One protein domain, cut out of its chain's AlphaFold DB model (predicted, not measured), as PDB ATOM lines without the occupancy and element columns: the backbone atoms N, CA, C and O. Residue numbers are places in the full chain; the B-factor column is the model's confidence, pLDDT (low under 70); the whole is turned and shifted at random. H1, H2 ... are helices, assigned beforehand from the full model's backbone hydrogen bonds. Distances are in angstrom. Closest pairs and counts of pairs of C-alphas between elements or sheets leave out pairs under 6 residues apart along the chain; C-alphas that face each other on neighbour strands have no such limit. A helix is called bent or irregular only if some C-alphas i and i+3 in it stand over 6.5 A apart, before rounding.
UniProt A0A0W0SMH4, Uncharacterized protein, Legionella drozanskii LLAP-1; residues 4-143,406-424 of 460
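Overview. This is residues 4 to 143 and 406 to 424 of the 460 residues of an uncharacterized protein of Legionella drozanskii LLAP-1 (UniProt A0A0W0SMH4). Three long helices, H4, H5 and H6, run side by side and alternate in direction, their centres making a triangle, and H5 runs through the middle of the domain. The short H1 and H2 pack on other sides of H5, H3 crosses near its last residues, and H7 packs between H4 and H6 towards the opposite end. After H6, residues 126 to 143 fold back towards the end where H6 begins. The printed part has 159 residues with seven named helices, H1 to H7 in order, and no named strand: the class is all helix. It is compact, with a radius of gyration of the C-alphas of 15.7 A and spans of 47 by 36 by 29 A.

Arrangement. Start with H5, residues 76 to 102, the longest helix and the hub, touching five others. H6, residues 107 to 125, forms a helical hairpin with it at a shallow tilt of 25 degrees, opposite ways; their closest C-alphas, Ala 97 and Val 110, are 4.8 A apart. H4, residues 47 to 68, forms another hairpin with H5 at 27 degrees, closest at Tyr 54 and Met 92, 6.5 A between C-alphas. H4 and H6 are apart. H2, residues 28 to 34, touches residues 91 to 98 of H5 alone, with C-alphas of Arg 29 and Glu 94 closest at 6.6 A. H1, residues 4 to 12, only just touches H5, with 3 pairs of C-alphas within 8 A, the closest Ser 5 and Ala 88 at 5.4 A. H3, residues 37 to 45, also only just touches H5, with 3 such pairs, about perpendicular at 84 degrees; C-alphas 44 and 99 are closest at 6.7 A. H7, residues 408 to 424, touches H4, closest at C-alphas 62 and 410, 5.6 A, and H6, closest at C-alphas 119 and 411, 6.4 A. In H1, H2, H4 and H5 every O i to N i+4 pair is within hydrogen-bond range; H3 has 3 of 5, H6 14 of 15 and H7 10 of 13.

Along the chain. Find C-alpha 76 at (-14.714, -30.747, 21.684); from there H5 runs 38.4 A to C-alpha 102 at (-15.840, -40.063, -15.539). H4 is 31.1 A long, H6 26.7 A and H7 25.7 A, ending at C-alpha 424 at (-21.644, -36.797, 27.671). H3 is only just irregular: C-alphas 39 and 42 are 6.8 A apart.

Size, cuts and confidence. The two C-alphas farthest apart, Glu 38 and Gln 72, are 48.1 A apart. Look for the cut after residue 143: residues 144 to 405 are not printed, and C-alphas 143 and 406 are 20.9 A apart. Of the links printed whole, H1 to H2 is long, with 15 residues. The pLDDT is under 70 at residues 14 to 15, 134 to 143 and 421 to 424.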
ATOM      1  N   VAL A   4      -5.310 -29.035   4.209       79.06
ATOM      2  CA  VAL A   4      -5.744 -29.784   3.022       79.06
ATOM      3  C   VAL A   4      -7.011 -29.167   2.434       79.06
ATOM      4  O   VAL A   4      -7.075 -28.940   1.227       79.06
ATOM      5  N   SER A   5      -7.987 -28.809   3.274       79.62
ATOM      6  CA  SER A   5      -9.211 -28.128   2.834       79.62
ATOM      7  C   SER A   5      -8.905 -26.793   2.156       79.62
ATOM      8  O   SER A   5      -9.443 -26.528   1.084       79.62
ATOM      9  N   GLN A   6      -8.001 -25.984   2.721       77.75
ATOM     10  CA  GLN A   6      -7.605 -24.694   2.137       77.75
ATOM     11  C   GLN A   6      -6.970 -24.865   0.753       77.75
ATOM     12  O   GLN A   6      -7.262 -24.121  -0.187       77.75
ATOM     13  N   ARG A   7      -6.102 -25.870   0.595       81.69
ATOM     14  CA  ARG A   7      -5.483 -26.152  -0.701       81.69
ATOM     15  C   ARG A   7      -6.508 -26.676  -1.701       81.69
ATOM     16  O   ARG A   7      -6.511 -26.226  -2.846       81.69
ATOM     17  N   LEU A   8      -7.389 -27.577  -1.278       82.75
ATOM     18  CA  LEU A   8      -8.450 -28.114  -2.122       82.75
ATOM     19  C   LEU A   8      -9.383 -26.997  -2.612       82.75
ATOM     20  O   LEU A   8      -9.670 -26.925  -3.804       82.75
ATOM     21  N   GLN A   9      -9.755 -26.067  -1.730       85.00
ATOM     22  CA  GLN A   9     -10.494 -24.854  -2.090       85.00
ATOM     23  C   GLN A   9      -9.725 -24.001  -3.103       85.00
ATOM     24  O   GLN A   9     -10.306 -23.575  -4.094       85.00
ATOM     25  N   SER A  10      -8.407 -23.829  -2.952       83.50
ATOM     26  CA  SER A  10      -7.614 -23.082  -3.942       83.50
ATOM     27  C   SER A  10      -7.607 -23.718  -5.342       83.50
ATOM     28  O   SER A  10      -7.471 -23.012  -6.338       83.50
ATOM     29  N   LEU A  11      -7.760 -25.045  -5.428       83.44
ATOM     30  CA  LEU A  11      -7.755 -25.790  -6.690       83.44
ATOM     31  C   LEU A  11      -9.131 -25.846  -7.357       83.44
ATOM     32  O   LEU A  11      -9.220 -25.877  -8.582       83.44
ATOM     33  N   ILE A  12     -10.185 -25.894  -6.548       83.56
ATOM     34  CA  ILE A  12     -11.571 -26.036  -6.994       83.56
ATOM     35  C   ILE A  12     -12.270 -24.663  -7.120       83.56
ATOM     36  O   ILE A  12     -13.279 -24.525  -7.817       83.56
ATOM     37  N   GLY A  13     -11.708 -23.633  -6.484       76.44
ATOM     38  CA  GLY A  13     -12.332 -22.334  -6.247       76.44
ATOM     39  C   GLY A  13     -13.342 -22.380  -5.094       76.44
ATOM     40  O   GLY A  13     -13.836 -23.447  -4.729       76.44
ATOM     41  N   ASP A  14     -13.728 -21.209  -4.578       67.75
ATOM     42  CA  ASP A  14     -14.665 -21.040  -3.445       67.75
ATOM     43  C   ASP A  14     -16.106 -21.532  -3.727       67.75
ATOM     44  O   ASP A  14     -17.021 -21.322  -2.941       67.75
ATOM     45  N   THR A  15     -16.351 -22.190  -4.863       64.00
ATOM     46  CA  THR A  15     -17.702 -22.498  -5.364       64.00
ATOM     47  C   THR A  15     -18.210 -23.901  -5.022       64.00
ATOM     48  O   THR A  15     -19.240 -24.316  -5.563       64.00
ATOM     49  N   LEU A  16     -17.489 -24.663  -4.193       79.31
ATOM     50  CA  LEU A  16     -17.818 -26.052  -3.860       79.31
ATOM     51  C   LEU A  16     -17.681 -26.333  -2.364       79.31
ATOM     52  O   LEU A  16     -16.809 -27.076  -1.917       79.31
ATOM     53  N   GLU A  17     -18.593 -25.761  -1.585       85.56
ATOM     54  CA  GLU A  17     -18.778 -26.179  -0.198       85.56
ATOM     55  C   GLU A  17     -19.379 -27.594  -0.130       85.56
ATOM     56  O   GLU A  17     -20.317 -27.896  -0.883       85.56
ATOM     57  N   PRO A  18     -18.879 -28.471   0.760       86.50
ATOM     58  CA  PRO A  18     -19.302 -29.868   0.810       86.50
ATOM     59  C   PRO A  18     -20.726 -30.069   1.352       86.50
ATOM     60  O   PRO A  18     -21.375 -31.067   1.029       86.50
ATOM     61  N   CYS A  19     -21.221 -29.115   2.142       88.25
ATOM     62  CA  CYS A  19     -22.563 -29.129   2.723       88.25
ATOM     63  C   CYS A  19     -23.452 -28.028   2.123       88.25
ATOM     64  O   CYS A  19     -22.974 -27.137   1.412       88.25
ATOM     65  N   GLU A  20     -24.759 -28.120   2.359       87.00
ATOM     66  CA  GLU A  20     -25.681 -27.004   2.124       87.00
ATOM     67  C   GLU A  20     -25.468 -25.900   3.165       87.00
ATOM     68  O   GLU A  20     -25.139 -26.162   4.322       87.00
ATOM     69  N   GLU A  21     -25.663 -24.653   2.745       80.19
ATOM     70  CA  GLU A  21     -25.396 -23.478   3.570       80.19
ATOM     71  C   GLU A  21     -26.233 -23.520   4.862       80.19
ATOM     72  O   GLU A  21     -27.460 -23.629   4.836       80.19
ATOM     73  N   GLY A  22     -25.559 -23.487   6.014       78.25
ATOM     74  CA  GLY A  22     -26.209 -23.539   7.326       78.25
ATOM     75  C   GLY A  22     -26.739 -24.915   7.754       78.25
ATOM     76  O   GLY A  22     -27.347 -25.008   8.822       78.25
ATOM     77  N   THR A  23     -26.495 -25.984   6.989       86.56
ATOM     78  CA  THR A  23     -26.871 -27.353   7.374       86.56
ATOM     79  C   THR A  23     -25.667 -28.302   7.349       86.56
ATOM     80  O   THR A  23     -24.610 -27.996   6.802       86.56
ATOM     81  N   LYS A  24     -25.812 -29.481   7.966       90.69
ATOM     82  CA  LYS A  24     -24.837 -30.583   7.866       90.69
ATOM     83  C   LYS A  24     -25.247 -31.622   6.811       90.69
ATOM     84  O   LYS A  24     -24.825 -32.777   6.878       90.69
ATOM     85  N   THR A  25     -26.087 -31.226   5.857       93.19
ATOM     86  CA  THR A  25     -26.532 -32.089   4.761       93.19
ATOM     87  C   THR A  25     -25.463 -32.119   3.676       93.19
ATOM     88  O   THR A  25     -25.111 -31.083   3.108       93.19
ATOM     89  N   TRP A  26     -24.925 -33.304   3.396       93.81
ATOM     90  CA  TRP A  26     -23.856 -33.499   2.423       93.81
ATOM     91  C   TRP A  26     -24.388 -33.493   0.989       93.81
ATOM     92  O   TRP A  26     -25.168 -34.364   0.606       93.81
ATOM     93  N   VAL A  27     -23.902 -32.553   0.177       93.06
ATOM     94  CA  VAL A  27     -24.329 -32.353  -1.225       93.06
ATOM     95  C   VAL A  27     -23.154 -32.243  -2.199       93.06
ATOM     96  O   VAL A  27     -23.337 -31.937  -3.377       93.06
ATOM     97  N   PHE A  28     -21.926 -32.495  -1.732       92.44
ATOM     98  CA  PHE A  28     -20.708 -32.300  -2.522       92.44
ATOM     99  C   PHE A  28     -20.732 -33.054  -3.857       92.44
ATOM    100  O   PHE A  28     -20.430 -32.482  -4.902       92.44
ATOM    101  N   ARG A  29     -21.143 -34.326  -3.842       89.75
ATOM    102  CA  ARG A  29     -21.222 -35.156  -5.050       89.75
ATOM    103  C   ARG A  29     -22.185 -34.600  -6.095       89.75
ATOM    104  O   ARG A  29     -21.828 -34.571  -7.270       89.75
ATOM    105  N   ASP A  30     -23.372 -34.175  -5.677       90.38
ATOM    106  CA  ASP A  30     -24.376 -33.626  -6.592       90.38
ATOM    107  C   ASP A  30     -23.857 -32.307  -7.191       90.38
ATOM    108  O   ASP A  30     -23.856 -32.136  -8.410       90.38
ATOM    109  N   LYS A  31     -23.225 -31.454  -6.368       91.75
ATOM    110  CA  LYS A  31     -22.533 -30.251  -6.853       91.75
ATOM    111  C   LYS A  31     -21.405 -30.573  -7.843       91.75
ATOM    112  O   LYS A  31     -21.219 -29.827  -8.796       91.75
ATOM    113  N   LEU A  32     -20.648 -31.663  -7.662       91.75
ATOM    114  CA  LEU A  32     -19.635 -32.095  -8.639       91.75
ATOM    115  C   LEU A  32     -20.260 -32.521  -9.975       91.75
ATOM    116  O   LEU A  32     -19.648 -32.316 -11.021       91.75
ATOM    117  N   GLU A  33     -21.446 -33.132  -9.961       90.19
ATOM    118  CA  GLU A  33     -22.145 -33.545 -11.185       90.19
ATOM    119  C   GLU A  33     -22.627 -32.356 -12.022       90.19
ATOM    120  O   GLU A  33     -22.645 -32.471 -13.248       90.19
ATOM    121  N   GLU A  34     -22.934 -31.229 -11.380       92.06
ATOM    122  CA  GLU A  34     -23.354 -29.977 -12.022       92.06
ATOM    123  C   GLU A  34     -22.195 -29.180 -12.640       92.06
ATOM    124  O   GLU A  34     -22.414 -28.328 -13.506       92.06
ATOM    125  N   LYS A  35     -20.948 -29.421 -12.213       92.44
ATOM    126  CA  LYS A  35     -19.797 -28.667 -12.723       92.44
ATOM    127  C   LYS A  35     -19.429 -29.102 -14.138       92.44
ATOM    128  O   LYS A  35     -19.356 -30.285 -14.465       92.44
ATOM    129  N   GLY A  36     -19.127 -28.107 -14.970       91.19
ATOM    130  CA  GLY A  36     -18.634 -28.318 -16.326       91.19
ATOM    131  C   GLY A  36     -17.215 -28.890 -16.367       91.19
ATOM    132  O   GLY A  36     -16.444 -28.802 -15.410       91.19
ATOM    133  N   VAL A  37     -16.847 -29.427 -17.532       93.94
ATOM    134  CA  VAL A  37     -15.538 -30.051 -17.792       93.94
ATOM    135  C   VAL A  37     -14.345 -29.118 -17.532       93.94
ATOM    136  O   VAL A  37     -13.253 -29.590 -17.215       93.94
ATOM    137  N   GLU A  38     -14.545 -27.802 -17.625       93.94
ATOM    138  CA  GLU A  38     -13.513 -26.779 -17.409       93.94
ATOM    139  C   GLU A  38     -12.863 -26.877 -16.024       93.94
ATOM    140  O   GLU A  38     -11.645 -26.749 -15.913       93.94
ATOM    141  N   LEU A  39     -13.650 -27.204 -14.990       93.88
ATOM    142  CA  LEU A  39     -13.139 -27.432 -13.637       93.88
ATOM    143  C   LEU A  39     -12.214 -28.656 -13.584       93.88
ATOM    144  O   LEU A  39     -11.198 -28.661 -12.892       93.88
ATOM    145  N   PHE A  40     -12.561 -29.713 -14.317       94.94
ATOM    146  CA  PHE A  40     -11.892 -31.007 -14.218       94.94
ATOM    147  C   PHE A  40     -10.649 -31.117 -15.099       94.94
ATOM    148  O   PHE A  40      -9.750 -31.884 -14.766       94.94
ATOM    149  N   GLN A  41     -10.541 -30.346 -16.181       95.00
ATOM    150  CA  GLN A  41      -9.357 -30.337 -17.051       95.00
ATOM    151  C   GLN A  41      -8.022 -30.160 -16.299       95.00
ATOM    152  O   GLN A  41      -7.130 -30.998 -16.481       95.00
ATOM    153  N   PRO A  42      -7.840 -29.129 -15.446       94.81
ATOM    154  CA  PRO A  42      -6.609 -28.989 -14.674       94.81
ATOM    155  C   PRO A  42      -6.444 -30.119 -13.650       94.81
ATOM    156  O   PRO A  42      -5.337 -30.636 -13.498       94.81
ATOM    157  N   LEU A  43      -7.530 -30.565 -13.010       95.12
ATOM    158  CA  LEU A  43      -7.502 -31.624 -11.994       95.12
ATOM    159  C   LEU A  43      -7.092 -32.984 -12.575       95.12
ATOM    160  O   LEU A  43      -6.313 -33.713 -11.963       95.12
ATOM    161  N   VAL A  44      -7.536 -33.298 -13.793       95.75
ATOM    162  CA  VAL A  44      -7.138 -34.496 -14.544       95.75
ATOM    163  C   VAL A  44      -5.636 -34.495 -14.814       95.75
ATOM    164  O   VAL A  44      -5.004 -35.542 -14.710       95.75
ATOM    165  N   ARG A  45      -5.014 -33.345 -15.095       94.75
ATOM    166  CA  ARG A  45      -3.554 -33.271 -15.298       94.75
ATOM    167  C   ARG A  45      -2.755 -33.497 -14.020       94.75
ATOM    168  O   ARG A  45      -1.662 -34.054 -14.083       94.75
ATOM    169  N   ILE A  46      -3.296 -33.090 -12.873       93.12
ATOM    170  CA  ILE A  46      -2.633 -33.212 -11.565       93.12
ATOM    171  C   ILE A  46      -3.151 -34.390 -10.726       93.12
ATOM    172  O   ILE A  46      -2.808 -34.500  -9.552       93.12
ATOM    173  N   HIS A  47      -3.938 -35.307 -11.300       94.50
ATOM    174  CA  HIS A  47      -4.595 -36.392 -10.556       94.50
ATOM    175  C   HIS A  47      -3.625 -37.263  -9.736       94.50
ATOM    176  O   HIS A  47      -3.964 -37.702  -8.638       94.50
ATOM    177  N   GLN A  48      -2.403 -37.495 -10.234       91.81
ATOM    178  CA  GLN A  48      -1.381 -38.270  -9.513       91.81
ATOM    179  C   GLN A  48      -0.876 -37.525  -8.269       91.81
ATOM    180  O   GLN A  48      -0.618 -38.151  -7.246       91.81
ATOM    181  N   LEU A  49      -0.790 -36.193  -8.342       90.19
ATOM    182  CA  LEU A  49      -0.448 -35.332  -7.210       90.19
ATOM    183  C   LEU A  49      -1.565 -35.355  -6.157       90.19
ATOM    184  O   LEU A  49      -1.285 -35.586  -4.986       90.19
ATOM    185  N   LEU A  50      -2.822 -35.201  -6.590       92.56
ATOM    186  CA  LEU A  50      -4.000 -35.264  -5.713       92.56
ATOM    187  C   LEU A  50      -4.129 -36.624  -5.018       92.56
ATOM    188  O   LEU A  50      -4.469 -36.697  -3.844       92.56
ATOM    189  N   THR A  51      -3.824 -37.708  -5.734       92.88
ATOM    190  CA  THR A  51      -3.842 -39.064  -5.167       92.88
ATOM    191  C   THR A  51      -2.770 -39.230  -4.090       92.88
ATOM    192  O   THR A  51      -3.029 -39.842  -3.057       92.88
ATOM    193  N   LEU A  52      -1.565 -38.695  -4.318       87.50
ATOM    194  CA  LEU A  52      -0.483 -38.741  -3.336       87.50
ATOM    195  C   LEU A  52      -0.848 -37.949  -2.075       87.50
ATOM    196  O   LEU A  52      -0.724 -38.475  -0.976       87.50
ATOM    197  N   GLU A  53      -1.359 -36.735  -2.236       88.00
ATOM    198  CA  GLU A  53      -1.826 -35.893  -1.132       88.00
ATOM    199  C   GLU A  53      -2.968 -36.538  -0.339       88.00
ATOM    200  O   GLU A  53      -2.920 -36.581   0.887       88.00
ATOM    201  N   TYR A  54      -3.961 -37.106  -1.029       92.88
ATOM    202  CA  TYR A  54      -5.047 -37.840  -0.386       92.88
ATOM    203  C   TYR A  54      -4.502 -38.996   0.455       92.88
ATOM    204  O   TYR A  54      -4.856 -39.140   1.620       92.88
ATOM    205  N   ASN A  55      -3.581 -39.782  -0.109       89.44
ATOM    206  CA  ASN A  55      -2.970 -40.898   0.599       89.44
ATOM    207  C   ASN A  55      -2.241 -40.443   1.874       89.44
ATOM    208  O   ASN A  55      -2.367 -41.114   2.892       89.44
ATOM    209  N   VAL A  56      -1.504 -39.330   1.825       85.56
ATOM    210  CA  VAL A  56      -0.851 -38.743   3.009       85.56
ATOM    211  C   VAL A  56      -1.900 -38.334   4.035       85.56
ATOM    212  O   VAL A  56      -1.773 -38.648   5.216       85.56
ATOM    213  N   HIS A  57      -2.959 -37.658   3.589       89.44
ATOM    214  CA  HIS A  57      -4.037 -37.225   4.467       89.44
ATOM    215  C   HIS A  57      -4.708 -38.404   5.181       89.44
ATOM    216  O   HIS A  57      -4.980 -38.318   6.374       89.44
ATOM    217  N   CYS A  58      -4.889 -39.545   4.508       91.00
ATOM    218  CA  CYS A  58      -5.384 -40.767   5.144       91.00
ATOM    219  C   CYS A  58      -4.448 -41.288   6.248       91.00
ATOM    220  O   CYS A  58      -4.934 -41.725   7.293       91.00
ATOM    221  N   VAL A  59      -3.125 -41.262   6.030       87.44
ATOM    222  CA  VAL A  59      -2.135 -41.662   7.049       87.44
ATOM    223  C   VAL A  59      -2.207 -40.726   8.247       87.44
ATOM    224  O   VAL A  59      -2.271 -41.202   9.383       87.44
ATOM    225  N   HIS A  60      -2.261 -39.418   7.989       87.00
ATOM    226  CA  HIS A  60      -2.373 -38.409   9.033       87.00
ATOM    227  C   HIS A  60      -3.622 -38.602   9.872       87.00
ATOM    228  O   HIS A  60      -3.538 -38.740  11.088       87.00
ATOM    229  N   LEU A  61      -4.768 -38.721   9.208       90.25
ATOM    230  CA  LEU A  61      -6.043 -38.981   9.850       90.25
ATOM    231  C   LEU A  61      -5.970 -40.233  10.736       90.25
ATOM    232  O   LEU A  61      -6.358 -40.198  11.898       90.25
ATOM    233  N   MET A  62      -5.416 -41.333  10.222       89.69
ATOM    234  CA  MET A  62      -5.270 -42.567  10.993       89.69
ATOM    235  C   MET A  62      -4.416 -42.366  12.249       89.69
ATOM    236  O   MET A  62      -4.786 -42.858  13.317       89.69
ATOM    237  N   HIS A  63      -3.295 -41.651  12.137       86.56
ATOM    238  CA  HIS A  63      -2.443 -41.343  13.281       86.56
ATOM    239  C   HIS A  63      -3.174 -40.464  14.303       86.56
ATOM    240  O   HIS A  63      -3.179 -40.792  15.487       86.56
ATOM    241  N   SER A  64      -3.852 -39.409  13.848       88.19
ATOM    242  CA  SER A  64      -4.609 -38.486  14.697       88.19
ATOM    243  C   SER A  64      -5.725 -39.200  15.466       88.19
ATOM    244  O   SER A  64      -5.837 -39.039  16.679       88.19
ATOM    245  N   PHE A  65      -6.495 -40.078  14.815       90.00
ATOM    246  CA  PHE A  65      -7.504 -40.897  15.500       90.00
ATOM    247  C   PHE A  65      -6.883 -41.890  16.490       90.00
ATOM    248  O   PHE A  65      -7.388 -42.053  17.601       90.00
ATOM    249  N   ALA A  66      -5.786 -42.552  16.113       87.62
ATOM    250  CA  ALA A  66      -5.122 -43.517  16.984       87.62
ATOM    251  C   ALA A  66      -4.506 -42.857  18.227       87.62
ATOM    252  O   ALA A  66      -4.592 -43.426  19.314       87.62
ATOM    253  N   ASP A  67      -3.911 -41.674  18.086       88.12
ATOM    254  CA  ASP A  67      -3.348 -40.918  19.203       88.12
ATOM    255  C   ASP A  67      -4.448 -40.407  20.142       88.12
ATOM    256  O   ASP A  67      -4.424 -40.688  21.342       88.12
ATOM    257  N   LYS A  68      -5.491 -39.773  19.589       88.88
ATOM    258  CA  LYS A  68      -6.611 -39.240  20.378       88.88
ATOM    259  C   LYS A  68      -7.416 -40.329  21.079       88.88
ATOM    260  O   LYS A  68      -7.822 -40.132  22.215       88.88
ATOM    261  N   SER A  69      -7.560 -41.512  20.479       86.25
ATOM    262  CA  SER A  69      -8.253 -42.646  21.117       86.25
ATOM    263  C   SER A  69      -7.578 -43.160  22.397       86.25
ATOM    264  O   SER A  69      -8.227 -43.813  23.211       86.25
ATOM    265  N   LYS A  70      -6.284 -42.875  22.592       87.31
ATOM    266  CA  LYS A  70      -5.538 -43.239  23.809       87.31
ATOM    267  C   LYS A  70      -5.624 -42.176  24.903       87.31
ATOM    268  O   LYS A  70      -5.231 -42.453  26.036       87.31
ATOM    269  N   GLN A  71      -6.077 -40.969  24.571       86.38
ATOM    270  CA  GLN A  71      -6.212 -39.871  25.522       86.38
ATOM    271  C   GLN A  71      -7.501 -40.058  26.328       86.38
ATOM    272  O   GLN A  71      -8.535 -40.453  25.796       86.38
ATOM    273  N   GLN A  72      -7.416 -39.830  27.639       73.31
ATOM    274  CA  GLN A  72      -8.508 -40.120  28.572       73.31
ATOM    275  C   GLN A  72      -9.626 -39.066  28.513       73.31
ATOM    276  O   GLN A  72     -10.782 -39.386  28.772       73.31
ATOM    277  N   GLU A  73      -9.284 -37.836  28.129       82.62
ATOM    278  CA  GLU A  73     -10.215 -36.736  27.881       82.62
ATOM    279  C   GLU A  73      -9.812 -36.070  26.561       82.62
ATOM    280  O   GLU A  73      -8.672 -35.631  26.415       82.62
ATOM    281  N   VAL A  74     -10.734 -36.030  25.598       85.94
ATOM    282  CA  VAL A  74     -10.564 -35.324  24.320       85.94
ATOM    283  C   VAL A  74     -11.530 -34.150  24.313       85.94
ATOM    284  O   VAL A  74     -12.718 -34.313  24.599       85.94
ATOM    285  N   THR A  75     -11.017 -32.962  24.022       88.50
ATOM    286  CA  THR A  75     -11.818 -31.733  24.006       88.50
ATOM    287  C   THR A  75     -12.703 -31.658  22.759       88.50
ATOM    288  O   THR A  75     -12.399 -32.242  21.718       88.50
ATOM    289  N   GLU A  76     -13.808 -30.910  22.834       88.31
ATOM    290  CA  GLU A  76     -14.714 -30.747  21.684       88.31
ATOM    291  C   GLU A  76     -14.020 -30.047  20.503       88.31
ATOM    292  O   GLU A  76     -14.295 -30.373  19.349       88.31
ATOM    293  N   ASP A  77     -13.070 -29.149  20.775       86.69
ATOM    294  CA  ASP A  77     -12.271 -28.480  19.744       86.69
ATOM    295  C   ASP A  77     -11.389 -29.478  18.978       86.69
ATOM    296  O   ASP A  77     -11.348 -29.453  17.749       86.69
ATOM    297  N   GLU A  78     -10.764 -30.435  19.667       86.94
ATOM    298  CA  GLU A  78      -9.992 -31.506  19.024       86.94
ATOM    299  C   GLU A  78     -10.884 -32.447  18.203       86.94
ATOM    300  O   GLU A  78     -10.506 -32.868  17.107       86.94
ATOM    301  N   LEU A  79     -12.096 -32.747  18.687       89.38
ATOM    302  CA  LEU A  79     -13.081 -33.515  17.919       89.38
ATOM    303  C   LEU A  79     -13.547 -32.751  16.673       89.38
ATOM    304  O   LEU A  79     -13.782 -33.369  15.631       89.38
ATOM    305  N   ASN A  80     -13.657 -31.423  16.746       90.12
ATOM    306  CA  ASN A  80     -13.961 -30.577  15.595       90.12
ATOM    307  C   ASN A  80     -12.819 -30.584  14.574       90.12
ATOM    308  O   ASN A  80     -13.095 -30.734  13.386       90.12
ATOM    309  N   VAL A  81     -11.555 -30.546  15.009       88.62
ATOM    310  CA  VAL A  81     -10.395 -30.696  14.109       88.62
ATOM    311  C   VAL A  81     -10.418 -32.055  13.402       88.62
ATOM    312  O   VAL A  81     -10.311 -32.113  12.177       88.62
ATOM    313  N   LEU A  82     -10.649 -33.157  14.125       90.44
ATOM    314  CA  LEU A  82     -10.787 -34.486  13.509       90.44
ATOM    315  C   LEU A  82     -11.972 -34.559  12.534       90.44
ATOM    316  O   LEU A  82     -11.889 -35.218  11.496       90.44
ATOM    317  N   THR A  83     -13.070 -33.871  12.853       93.19
ATOM    318  CA  THR A  83     -14.241 -33.761  11.973       93.19
ATOM    319  C   THR A  83     -13.880 -33.011  10.686       93.19
ATOM    320  O   THR A  83     -14.181 -33.504   9.601       93.19
ATOM    321  N   ASP A  84     -13.176 -31.880  10.776       90.69
ATOM    322  CA  ASP A  84     -12.685 -31.110   9.624       90.69
ATOM    323  C   ASP A  84     -11.756 -31.952   8.736       90.69
ATOM    324  O   ASP A  84     -11.857 -31.924   7.506       90.69
ATOM    325  N   GLN A  85     -10.862 -32.735   9.346       90.88
ATOM    326  CA  GLN A  85      -9.964 -33.634   8.624       90.88
ATOM    327  C   GLN A  85     -10.734 -34.771   7.929       90.88
ATOM    328  O   GLN A  85     -10.425 -35.103   6.782       90.88
ATOM    329  N   LEU A  86     -11.769 -35.336   8.562       94.19
ATOM    330  CA  LEU A  86     -12.664 -36.312   7.928       94.19
ATOM    331  C   LEU A  86     -13.433 -35.712   6.748       94.19
ATOM    332  O   LEU A  86     -13.531 -36.347   5.698       94.19
ATOM    333  N   VAL A  87     -13.945 -34.486   6.893       94.50
ATOM    334  CA  VAL A  87     -14.617 -33.759   5.807       94.50
ATOM    335  C   VAL A  87     -13.659 -33.556   4.637       94.50
ATOM    336  O   VAL A  87     -14.027 -33.834   3.495       94.50
ATOM    337  N   ALA A  88     -12.416 -33.143   4.895       93.06
ATOM    338  CA  ALA A  88     -11.394 -33.001   3.859       93.06
ATOM    339  C   ALA A  88     -11.116 -34.336   3.144       93.06
ATOM    340  O   ALA A  88     -11.109 -34.384   1.913       93.06
ATOM    341  N   ALA A  89     -10.965 -35.427   3.903       94.81
ATOM    342  CA  ALA A  89     -10.731 -36.765   3.359       94.81
ATOM    343  C   ALA A  89     -11.888 -37.224   2.463       94.81
ATOM    344  O   ALA A  89     -11.657 -37.662   1.336       94.81
ATOM    345  N   LEU A  90     -13.134 -37.066   2.924       95.56
ATOM    346  CA  LEU A  90     -14.321 -37.428   2.153       95.56
ATOM    347  C   LEU A  90     -14.443 -36.585   0.875       95.56
ATOM    348  O   LEU A  90     -14.692 -37.132  -0.198       95.56
ATOM    349  N   THR A  91     -14.195 -35.278   0.970       94.94
ATOM    350  CA  THR A  91     -14.229 -34.354  -0.175       94.94
ATOM    351  C   THR A  91     -13.196 -34.756  -1.236       94.94
ATOM    352  O   THR A  91     -13.521 -34.869  -2.419       94.94
ATOM    353  N   MET A  92     -11.953 -35.042  -0.830       95.38
ATOM    354  CA  MET A  92     -10.909 -35.518  -1.746       95.38
ATOM    355  C   MET A  92     -11.252 -36.877  -2.358       95.38
ATOM    356  O   MET A  92     -11.062 -37.067  -3.560       95.38
ATOM    357  N   ALA A  93     -11.769 -37.812  -1.558       95.81
ATOM    358  CA  ALA A  93     -12.136 -39.140  -2.030       95.81
ATOM    359  C   ALA A  93     -13.267 -39.084  -3.068       95.81
ATOM    360  O   ALA A  93     -13.202 -39.788  -4.075       95.81
ATOM    361  N   GLU A  94     -14.285 -38.243  -2.858       94.56
ATOM    362  CA  GLU A  94     -15.382 -38.040  -3.814       94.56
ATOM    363  C   GLU A  94     -14.904 -37.353  -5.095       94.56
ATOM    364  O   GLU A  94     -15.254 -37.793  -6.193       94.56
ATOM    365  N   LEU A  95     -14.042 -36.337  -4.978       95.50
ATOM    366  CA  LEU A  95     -13.444 -35.673  -6.133       95.50
ATOM    367  C   LEU A  95     -12.599 -36.641  -6.970       95.50
ATOM    368  O   LEU A  95     -12.762 -36.720  -8.187       95.50
ATOM    369  N   LEU A  96     -11.702 -37.392  -6.327       96.38
ATOM    370  CA  LEU A  96     -10.858 -38.372  -7.003       96.38
ATOM    371  C   LEU A  96     -11.702 -39.479  -7.631       96.38
ATOM    372  O   LEU A  96     -11.455 -39.835  -8.781       96.38
ATOM    373  N   ALA A  97     -12.721 -39.987  -6.934       94.44
ATOM    374  CA  ALA A  97     -13.620 -40.995  -7.487       94.44
ATOM    375  C   ALA A  97     -14.353 -40.461  -8.724       94.44
ATOM    376  O   ALA A  97     -14.438 -41.164  -9.729       94.44
ATOM    377  N   HIS A  98     -14.806 -39.203  -8.699       93.44
ATOM    378  CA  HIS A  98     -15.410 -38.546  -9.857       93.44
ATOM    379  C   HIS A  98     -14.425 -38.462 -11.032       93.44
ATOM    380  O   HIS A  98     -14.773 -38.822 -12.158       93.44
ATOM    381  N   ILE A  99     -13.179 -38.051 -10.771       95.38
ATOM    382  CA  ILE A  99     -12.123 -37.970 -11.787       95.38
ATOM    383  C   ILE A  99     -11.822 -39.347 -12.386       95.38
ATOM    384  O   ILE A  99     -11.788 -39.517 -13.607       95.38
ATOM    385  N   TYR A 100     -11.637 -40.353 -11.537       94.06
ATOM    386  CA  TYR A 100     -11.305 -41.702 -11.970       94.06
ATOM    387  C   TYR A 100     -12.445 -42.397 -12.711       94.06
ATOM    388  O   TYR A 100     -12.177 -43.153 -13.646       94.06
ATOM    389  N   HIS A 101     -13.691 -42.123 -12.329       91.50
ATOM    390  CA  HIS A 101     -14.863 -42.709 -12.957       91.50
ATOM    391  C   HIS A 101     -15.166 -42.071 -14.314       91.50
ATOM    392  O   HIS A 101     -15.242 -42.772 -15.318       91.50
ATOM    393  N   TYR A 102     -15.305 -40.745 -14.360       91.69
ATOM    394  CA  TYR A 102     -15.840 -40.063 -15.539       91.69
ATOM    395  C   TYR A 102     -14.782 -39.632 -16.556       91.69
ATOM    396  O   TYR A 102     -15.128 -39.430 -17.718       91.69
ATOM    397  N   TYR A 103     -13.519 -39.477 -16.146       92.88
ATOM    398  CA  TYR A 103     -12.490 -38.847 -16.981       92.88
ATOM    399  C   TYR A 103     -11.260 -39.721 -17.254       92.88
ATOM    400  O   TYR A 103     -10.582 -39.511 -18.259       92.88
ATOM    401  N   LEU A 104     -10.943 -40.685 -16.381       91.69
ATOM    402  CA  LEU A 104      -9.747 -41.535 -16.521       91.69
ATOM    403  C   LEU A 104     -10.042 -43.023 -16.770       91.69
ATOM    404  O   LEU A 104      -9.100 -43.766 -17.084       91.69
ATOM    405  N   ASP A 105     -11.300 -43.443 -16.600       89.25
ATOM    406  CA  ASP A 105     -11.782 -44.821 -16.760       89.25
ATOM    407  C   ASP A 105     -10.959 -45.827 -15.925       89.25
ATOM    408  O   ASP A 105     -10.213 -46.675 -16.432       89.25
ATOM    409  N   VAL A 106     -10.997 -45.649 -14.597       90.00
ATOM    410  CA  VAL A 106     -10.199 -46.420 -13.622       90.00
ATOM    411  C   VAL A 106     -11.086 -47.067 -12.562       90.00
ATOM    412  O   VAL A 106     -11.051 -46.684 -11.394       90.00
ATOM    413  N   PRO A 107     -11.863 -48.088 -12.940       87.06
ATOM    414  CA  PRO A 107     -12.853 -48.716 -12.062       87.06
ATOM    415  C   PRO A 107     -12.295 -49.212 -10.720       87.06
ATOM    416  O   PRO A 107     -12.918 -48.996  -9.688       87.06
ATOM    417  N   TYR A 108     -11.102 -49.818 -10.696       86.69
ATOM    418  CA  TYR A 108     -10.523 -50.329  -9.443       86.69
ATOM    419  C   TYR A 108     -10.223 -49.217  -8.427       86.69
ATOM    420  O   TYR A 108     -10.271 -49.436  -7.221       86.69
ATOM    421  N   GLU A 109      -9.881 -48.030  -8.922       90.50
ATOM    422  CA  GLU A 109      -9.539 -46.882  -8.091       90.50
ATOM    423  C   GLU A 109     -10.808 -46.236  -7.536       90.50
ATOM    424  O   GLU A 109     -10.859 -45.868  -6.368       90.50
ATOM    425  N   VAL A 110     -11.865 -46.203  -8.353       91.50
ATOM    426  CA  VAL A 110     -13.210 -45.800  -7.932       91.50
ATOM    427  C   VAL A 110     -13.712 -46.707  -6.808       91.50
ATOM    428  O   VAL A 110     -14.111 -46.190  -5.772       91.50
ATOM    429  N   LEU A 111     -13.604 -48.034  -6.957       88.50
ATOM    430  CA  LEU A 111     -14.002 -48.998  -5.921       88.50
ATOM    431  C   LEU A 111     -13.244 -48.791  -4.609       88.50
ATOM    432  O   LEU A 111     -13.844 -48.777  -3.535       88.50
ATOM    433  N   ARG A 112     -11.919 -48.609  -4.691       90.88
ATOM    434  CA  ARG A 112     -11.075 -48.323  -3.522       90.88
ATOM    435  C   ARG A 112     -11.575 -47.083  -2.781       90.88
ATOM    436  O   ARG A 112     -11.832 -47.152  -1.583       90.88
ATOM    437  N   LEU A 113     -11.761 -45.981  -3.506       93.50
ATOM    438  CA  LEU A 113     -12.192 -44.706  -2.937       93.50
ATOM    439  C   LEU A 113     -13.622 -44.776  -2.390       93.50
ATOM    440  O   LEU A 113     -13.878 -44.261  -1.311       93.50
ATOM    441  N   GLN A 114     -14.553 -45.442  -3.075       91.31
ATOM    442  CA  GLN A 114     -15.926 -45.632  -2.591       91.31
ATOM    443  C   GLN A 114     -15.970 -46.444  -1.294       91.31
ATOM    444  O   GLN A 114     -16.724 -46.108  -0.377       91.31
ATOM    445  N   LYS A 115     -15.125 -47.477  -1.182       90.50
ATOM    446  CA  LYS A 115     -14.975 -48.243   0.055       90.50
ATOM    447  C   LYS A 115     -14.487 -47.351   1.201       90.50
ATOM    448  O   LYS A 115     -15.041 -47.413   2.291       90.50
ATOM    449  N   GLU A 116     -13.502 -46.491   0.953       92.88
ATOM    450  CA  GLU A 116     -12.989 -45.531   1.944       92.88
ATOM    451  C   GLU A 116     -14.043 -44.473   2.331       92.88
ATOM    452  O   GLU A 116     -14.239 -44.203   3.517       92.88
ATOM    453  N   GLN A 117     -14.806 -43.955   1.358       93.50
ATOM    454  CA  GLN A 117     -15.915 -43.018   1.587       93.50
ATOM    455  C   GLN A 117     -16.967 -43.582   2.550       93.50
ATOM    456  O   GLN A 117     -17.506 -42.830   3.362       93.50
ATOM    457  N   LYS A 118     -17.252 -44.892   2.495       91.81
ATOM    458  CA  LYS A 118     -18.205 -45.545   3.408       91.81
ATOM    459  C   LYS A 118     -17.815 -45.333   4.874       91.81
ATOM    460  O   LYS A 118     -18.660 -44.909   5.660       91.81
ATOM    461  N   TYR A 119     -16.543 -45.546   5.209       92.12
ATOM    462  CA  TYR A 119     -16.034 -45.363   6.571       92.12
ATOM    463  C   TYR A 119     -16.087 -43.898   7.012       92.12
ATOM    464  O   TYR A 119     -16.502 -43.602   8.131       92.12
ATOM    465  N   TYR A 120     -15.728 -42.960   6.129       94.56
ATOM    466  CA  TYR A 120     -15.791 -41.533   6.457       94.56
ATOM    467  C   TYR A 120     -17.216 -41.058   6.728       94.56
ATOM    468  O   TYR A 120     -17.454 -40.354   7.707       94.56
ATOM    469  N   ARG A 121     -18.179 -41.470   5.896       93.69
ATOM    470  CA  ARG A 121     -19.593 -41.118   6.078       93.69
ATOM    471  C   ARG A 121     -20.154 -41.684   7.374       93.69
ATOM    472  O   ARG A 121     -20.890 -40.992   8.066       93.69
ATOM    473  N   GLU A 122     -19.801 -42.919   7.716       92.69
ATOM    474  CA  GLU A 122     -20.227 -43.537   8.971       92.69
ATOM    475  C   GLU A 122     -19.731 -42.751  10.191       92.69
ATOM    476  O   GLU A 122     -20.524 -42.433  11.074       92.69
ATOM    477  N   LEU A 123     -18.461 -42.344  10.200       93.12
ATOM    478  CA  LEU A 123     -17.904 -41.523  11.276       93.12
ATOM    479  C   LEU A 123     -18.514 -40.113  11.321       93.12
ATOM    480  O   LEU A 123     -18.811 -39.602  12.399       93.12
ATOM    481  N   LEU A 124     -18.750 -39.484  10.168       94.94
ATOM    482  CA  LEU A 124     -19.365 -38.154  10.100       94.94
ATOM    483  C   LEU A 124     -20.843 -38.164  10.522       94.94
ATOM    484  O   LEU A 124     -21.305 -37.193  11.124       94.94
ATOM    485  N   ARG A 125     -21.583 -39.260  10.306       94.56
ATOM    486  CA  ARG A 125     -22.956 -39.411  10.828       94.56
ATOM    487  C   ARG A 125     -23.008 -39.290  12.349       94.56
ATOM    488  O   ARG A 125     -23.909 -38.638  12.871       94.56
ATOM    489  N   LEU A 126     -22.004 -39.813  13.058       92.88
ATOM    490  CA  LEU A 126     -21.889 -39.664  14.518       92.88
ATOM    491  C   LEU A 126     -21.713 -38.199  14.954       92.88
ATOM    492  O   LEU A 126     -22.018 -37.846  16.090       92.88
ATOM    493  N   ARG A 127     -21.265 -37.322  14.047       93.50
ATOM    494  CA  ARG A 127     -21.130 -35.869  14.251       93.50
ATOM    495  C   ARG A 127     -22.325 -35.069  13.714       93.50
ATOM    496  O   ARG A 127     -22.267 -33.834  13.654       93.50
ATOM    497  N   GLY A 128     -23.412 -35.750  13.346       92.75
ATOM    498  CA  GLY A 128     -24.667 -35.150  12.896       92.75
ATOM    499  C   GLY A 128     -24.680 -34.722  11.428       92.75
ATOM    500  O   GLY A 128     -25.462 -33.841  11.084       92.75
ATOM    501  N   TYR A 129     -23.808 -35.286  10.587       94.44
ATOM    502  CA  TYR A 129     -23.895 -35.113   9.135       94.44
ATOM    503  C   TYR A 129     -24.943 -36.044   8.532       94.44
ATOM    504  O   TYR A 129     -25.021 -37.218   8.903       94.44
ATOM    505  N   ASP A 130     -25.702 -35.522   7.573       93.38
ATOM    506  CA  ASP A 130     -26.703 -36.280   6.828       93.38
ATOM    507  C   ASP A 130     -26.247 -36.545   5.387       93.38
ATOM    508  O   ASP A 130     -25.592 -35.713   4.759       93.38
ATOM    509  N   PHE A 131     -26.585 -37.723   4.867       92.19
ATOM    510  CA  PHE A 131     -26.159 -38.215   3.556       92.19
ATOM    511  C   PHE A 131     -27.367 -38.777   2.790       92.19
ATOM    512  O   PHE A 131     -27.548 -39.998   2.767       92.19
ATOM    513  N   PRO A 132     -28.176 -37.918   2.144       82.50
ATOM    514  CA  PRO A 132     -29.447 -38.321   1.536       82.50
ATOM    515  C   PRO A 132     -29.301 -39.253   0.316       82.50
ATOM    516  O   PRO A 132     -30.207 -40.026   0.027       82.50
ATOM    517  N   ASN A 133     -28.154 -39.240  -0.379       70.88
ATOM    518  CA  ASN A 133     -27.942 -39.933  -1.663       70.88
ATOM    519  C   ASN A 133     -26.864 -41.043  -1.612       70.88
ATOM    520  O   ASN A 133     -25.937 -41.066  -2.431       70.88
ATOM    521  N   THR A 134     -26.938 -41.986  -0.663       67.19
ATOM    522  CA  THR A 134     -25.926 -43.063  -0.568       67.19
ATOM    523  C   THR A 134     -26.070 -44.188  -1.596       67.19
ATOM    524  O   THR A 134     -25.065 -44.812  -1.921       67.19
ATOM    525  N   GLU A 135     -27.253 -44.416  -2.170       60.97
ATOM    526  CA  GLU A 135     -27.513 -45.559  -3.071       60.97
ATOM    527  C   GLU A 135     -26.776 -45.464  -4.421       60.97
ATOM    528  O   GLU A 135     -26.324 -46.469  -4.964       60.97
ATOM    529  N   LYS A 136     -26.521 -44.251  -4.941       58.34
ATOM    530  CA  LYS A 136     -25.729 -44.040  -6.176       58.34
ATOM    531  C   LYS A 136     -24.262 -44.507  -6.056       58.34
ATOM    532  O   LYS A 136     -23.486 -44.352  -7.003       58.34
ATOM    533  N   LEU A 137     -23.803 -44.930  -4.875       54.50
ATOM    534  CA  LEU A 137     -22.434 -45.409  -4.650       54.50
ATOM    535  C   LEU A 137     -22.238 -46.873  -5.069       54.50
ATOM    536  O   LEU A 137     -21.110 -47.247  -5.362       54.50
ATOM    537  N   GLU A 138     -23.312 -47.666  -5.111       54.75
ATOM    538  CA  GLU A 138     -23.251 -49.138  -5.132       54.75
ATOM    539  C   GLU A 138     -23.414 -49.766  -6.522       54.75
ATOM    540  O   GLU A 138     -23.474 -50.988  -6.648       54.75
ATOM    541  N   ASN A 139     -23.438 -48.963  -7.592       56.78
ATOM    542  CA  ASN A 139     -23.278 -49.498  -8.944       56.78
ATOM    543  C   ASN A 139     -21.813 -49.909  -9.131       56.78
ATOM    544  O   ASN A 139     -21.025 -49.176  -9.731       56.78
ATOM    545  N   ASP A 140     -21.456 -51.057  -8.554       53.66
ATOM    546  CA  ASP A 140     -20.128 -51.652  -8.604       53.66
ATOM    547  C   ASP A 140     -19.676 -51.737 -10.066       53.66
ATOM    548  O   ASP A 140     -20.278 -52.472 -10.861       53.66
ATOM    549  N   PRO A 141     -18.610 -51.029 -10.479       57.56
ATOM    550  CA  PRO A 141     -17.961 -51.386 -11.721       57.56
ATOM    551  C   PRO A 141     -17.491 -52.841 -11.590       57.56
ATOM    552  O   PRO A 141     -16.617 -53.148 -10.778       57.56
ATOM    553  N   MET A 142     -18.083 -53.741 -12.388       56.84
ATOM    554  CA  MET A 142     -17.643 -55.135 -12.511       56.84
ATOM    555  C   MET A 142     -16.114 -55.188 -12.569       56.84
ATOM    556  O   MET A 142     -15.493 -54.389 -13.279       56.84
ATOM    557  N   GLY A 143     -15.525 -56.127 -11.818       60.91
ATOM    558  CA  GLY A 143     -14.078 -56.291 -11.691       60.91
ATOM    559  C   GLY A 143     -13.369 -56.059 -13.022       60.91
ATOM    560  O   GLY A 143     -13.614 -56.749 -14.012       60.91
ATOM    561  N   ASN A 406      -4.948 -48.040   5.653       79.00
ATOM    562  CA  ASN A 406      -6.053 -48.875   6.086       79.00
ATOM    563  C   ASN A 406      -7.047 -47.982   6.817       79.00
ATOM    564  O   ASN A 406      -7.093 -47.983   8.045       79.00
ATOM    565  N   VAL A 407      -7.837 -47.233   6.047       82.56
ATOM    566  CA  VAL A 407      -8.908 -46.367   6.567       82.56
ATOM    567  C   VAL A 407      -9.875 -47.151   7.463       82.56
ATOM    568  O   VAL A 407     -10.375 -46.614   8.443       82.56
ATOM    569  N   GLU A 408     -10.039 -48.456   7.220       83.62
ATOM    570  CA  GLU A 408     -10.797 -49.378   8.082       83.62
ATOM    571  C   GLU A 408     -10.335 -49.345   9.551       83.62
ATOM    572  O   GLU A 408     -11.137 -49.492  10.465       83.62
ATOM    573  N   LYS A 409      -9.041 -49.110   9.812       85.38
ATOM    574  CA  LYS A 409      -8.501 -49.030  11.180       85.38
ATOM    575  C   LYS A 409      -8.931 -47.768  11.926       85.38
ATOM    576  O   LYS A 409      -8.739 -47.712  13.135       85.38
ATOM    577  N   ILE A 410      -9.468 -46.771  11.225       85.62
ATOM    578  CA  ILE A 410      -9.990 -45.532  11.814       85.62
ATOM    579  C   ILE A 410     -11.390 -45.766  12.393       85.62
ATOM    580  O   ILE A 410     -11.782 -45.085  13.333       85.62
ATOM    581  N   GLU A 411     -12.129 -46.755  11.884       84.62
ATOM    582  CA  GLU A 411     -13.522 -46.998  12.257       84.62
ATOM    583  C   GLU A 411     -13.682 -47.262  13.761       84.62
ATOM    584  O   GLU A 411     -14.426 -46.554  14.434       84.62
ATOM    585  N   THR A 412     -12.944 -48.230  14.312       85.44
ATOM    586  CA  THR A 412     -13.009 -48.578  15.740       85.44
ATOM    587  C   THR A 412     -12.646 -47.408  16.669       85.44
ATOM    588  O   THR A 412     -13.472 -47.075  17.522       85.44
ATOM    589  N   PRO A 413     -11.464 -46.758  16.542       81.44
ATOM    590  CA  PRO A 413     -11.116 -45.625  17.399       81.44
ATOM    591  C   PRO A 413     -12.041 -44.423  17.171       81.44
ATOM    592  O   PRO A 413     -12.394 -43.730  18.125       81.44
ATOM    593  N   GLY A 414     -12.484 -44.190  15.933       81.62
ATOM    594  CA  GLY A 414     -13.391 -43.097  15.598       81.62
ATOM    595  C   GLY A 414     -14.774 -43.262  16.217       81.62
ATOM    596  O   GLY A 414     -15.272 -42.316  16.826       81.62
ATOM    597  N   LYS A 415     -15.356 -44.467  16.154       88.31
ATOM    598  CA  LYS A 415     -16.616 -44.788  16.839       88.31
ATOM    599  C   LYS A 415     -16.494 -44.550  18.340       88.31
ATOM    600  O   LYS A 415     -17.295 -43.805  18.892       88.31
ATOM    601  N   SER A 416     -15.438 -45.061  18.982       85.06
ATOM    602  CA  SER A 416     -15.251 -44.849  20.426       85.06
ATOM    603  C   SER A 416     -15.111 -43.372  20.814       85.06
ATOM    604  O   SER A 416     -15.654 -42.954  21.837       85.06
ATOM    605  N   LEU A 417     -14.420 -42.566  20.002       86.62
ATOM    606  CA  LEU A 417     -14.225 -41.138  20.265       86.62
ATOM    607  C   LEU A 417     -15.516 -40.333  20.082       86.62
ATOM    608  O   LEU A 417     -15.852 -39.496  20.917       86.62
ATOM    609  N   PHE A 418     -16.264 -40.586  19.009       87.81
ATOM    610  CA  PHE A 418     -17.465 -39.807  18.708       87.81
ATOM    611  C   PHE A 418     -18.696 -40.258  19.502       87.81
ATOM    612  O   PHE A 418     -19.501 -39.416  19.902       87.81
ATOM    613  N   GLU A 419     -18.826 -41.548  19.813       86.12
ATOM    614  CA  GLU A 419     -19.923 -42.055  20.647       86.12
ATOM    615  C   GLU A 419     -19.771 -41.630  22.115       86.12
ATOM    616  O   GLU A 419     -20.759 -41.230  22.738       86.12
ATOM    617  N   SER A 420     -18.553 -41.634  22.668       77.06
ATOM    618  CA  SER A 420     -18.312 -41.215  24.060       77.06
ATOM    619  C   SER A 420     -18.651 -39.739  24.309       77.06
ATOM    620  O   SER A 420     -19.263 -39.417  25.330       77.06
ATOM    621  N   SER A 421     -18.365 -38.853  23.350       64.69
ATOM    622  CA  SER A 421     -18.795 -37.446  23.398       64.69
ATOM    623  C   SER A 421     -20.326 -37.315  23.360       64.69
ATOM    624  O   SER A 421     -20.917 -36.570  24.148       64.69
ATOM    625  N   SER A 422     -21.011 -38.112  22.529       59.84
ATOM    626  CA  SER A 422     -22.480 -38.089  22.451       59.84
ATOM    627  C   SER A 422     -23.165 -38.508  23.765       59.84
ATOM    628  O   SER A 422     -24.184 -37.927  24.153       59.84
ATOM    629  N   ALA A 423     -22.568 -39.449  24.506       57.44
ATOM    630  CA  ALA A 423     -23.049 -39.873  25.820       57.44
ATOM    631  C   ALA A 423     -22.903 -38.764  26.878       57.44
ATOM    632  O   ALA A 423     -23.783 -38.596  27.728       57.44
ATOM    633  N   PHE A 424     -21.844 -37.953  26.794       50.78
ATOM    634  CA  PHE A 424     -21.644 -36.797  27.671       50.78
ATOM    635  C   PHE A 424     -22.708 -35.708  27.433       50.78
ATOM    636  O   PHE A 424     -23.255 -35.139  28.382       50.78
TER     637      PHE A 424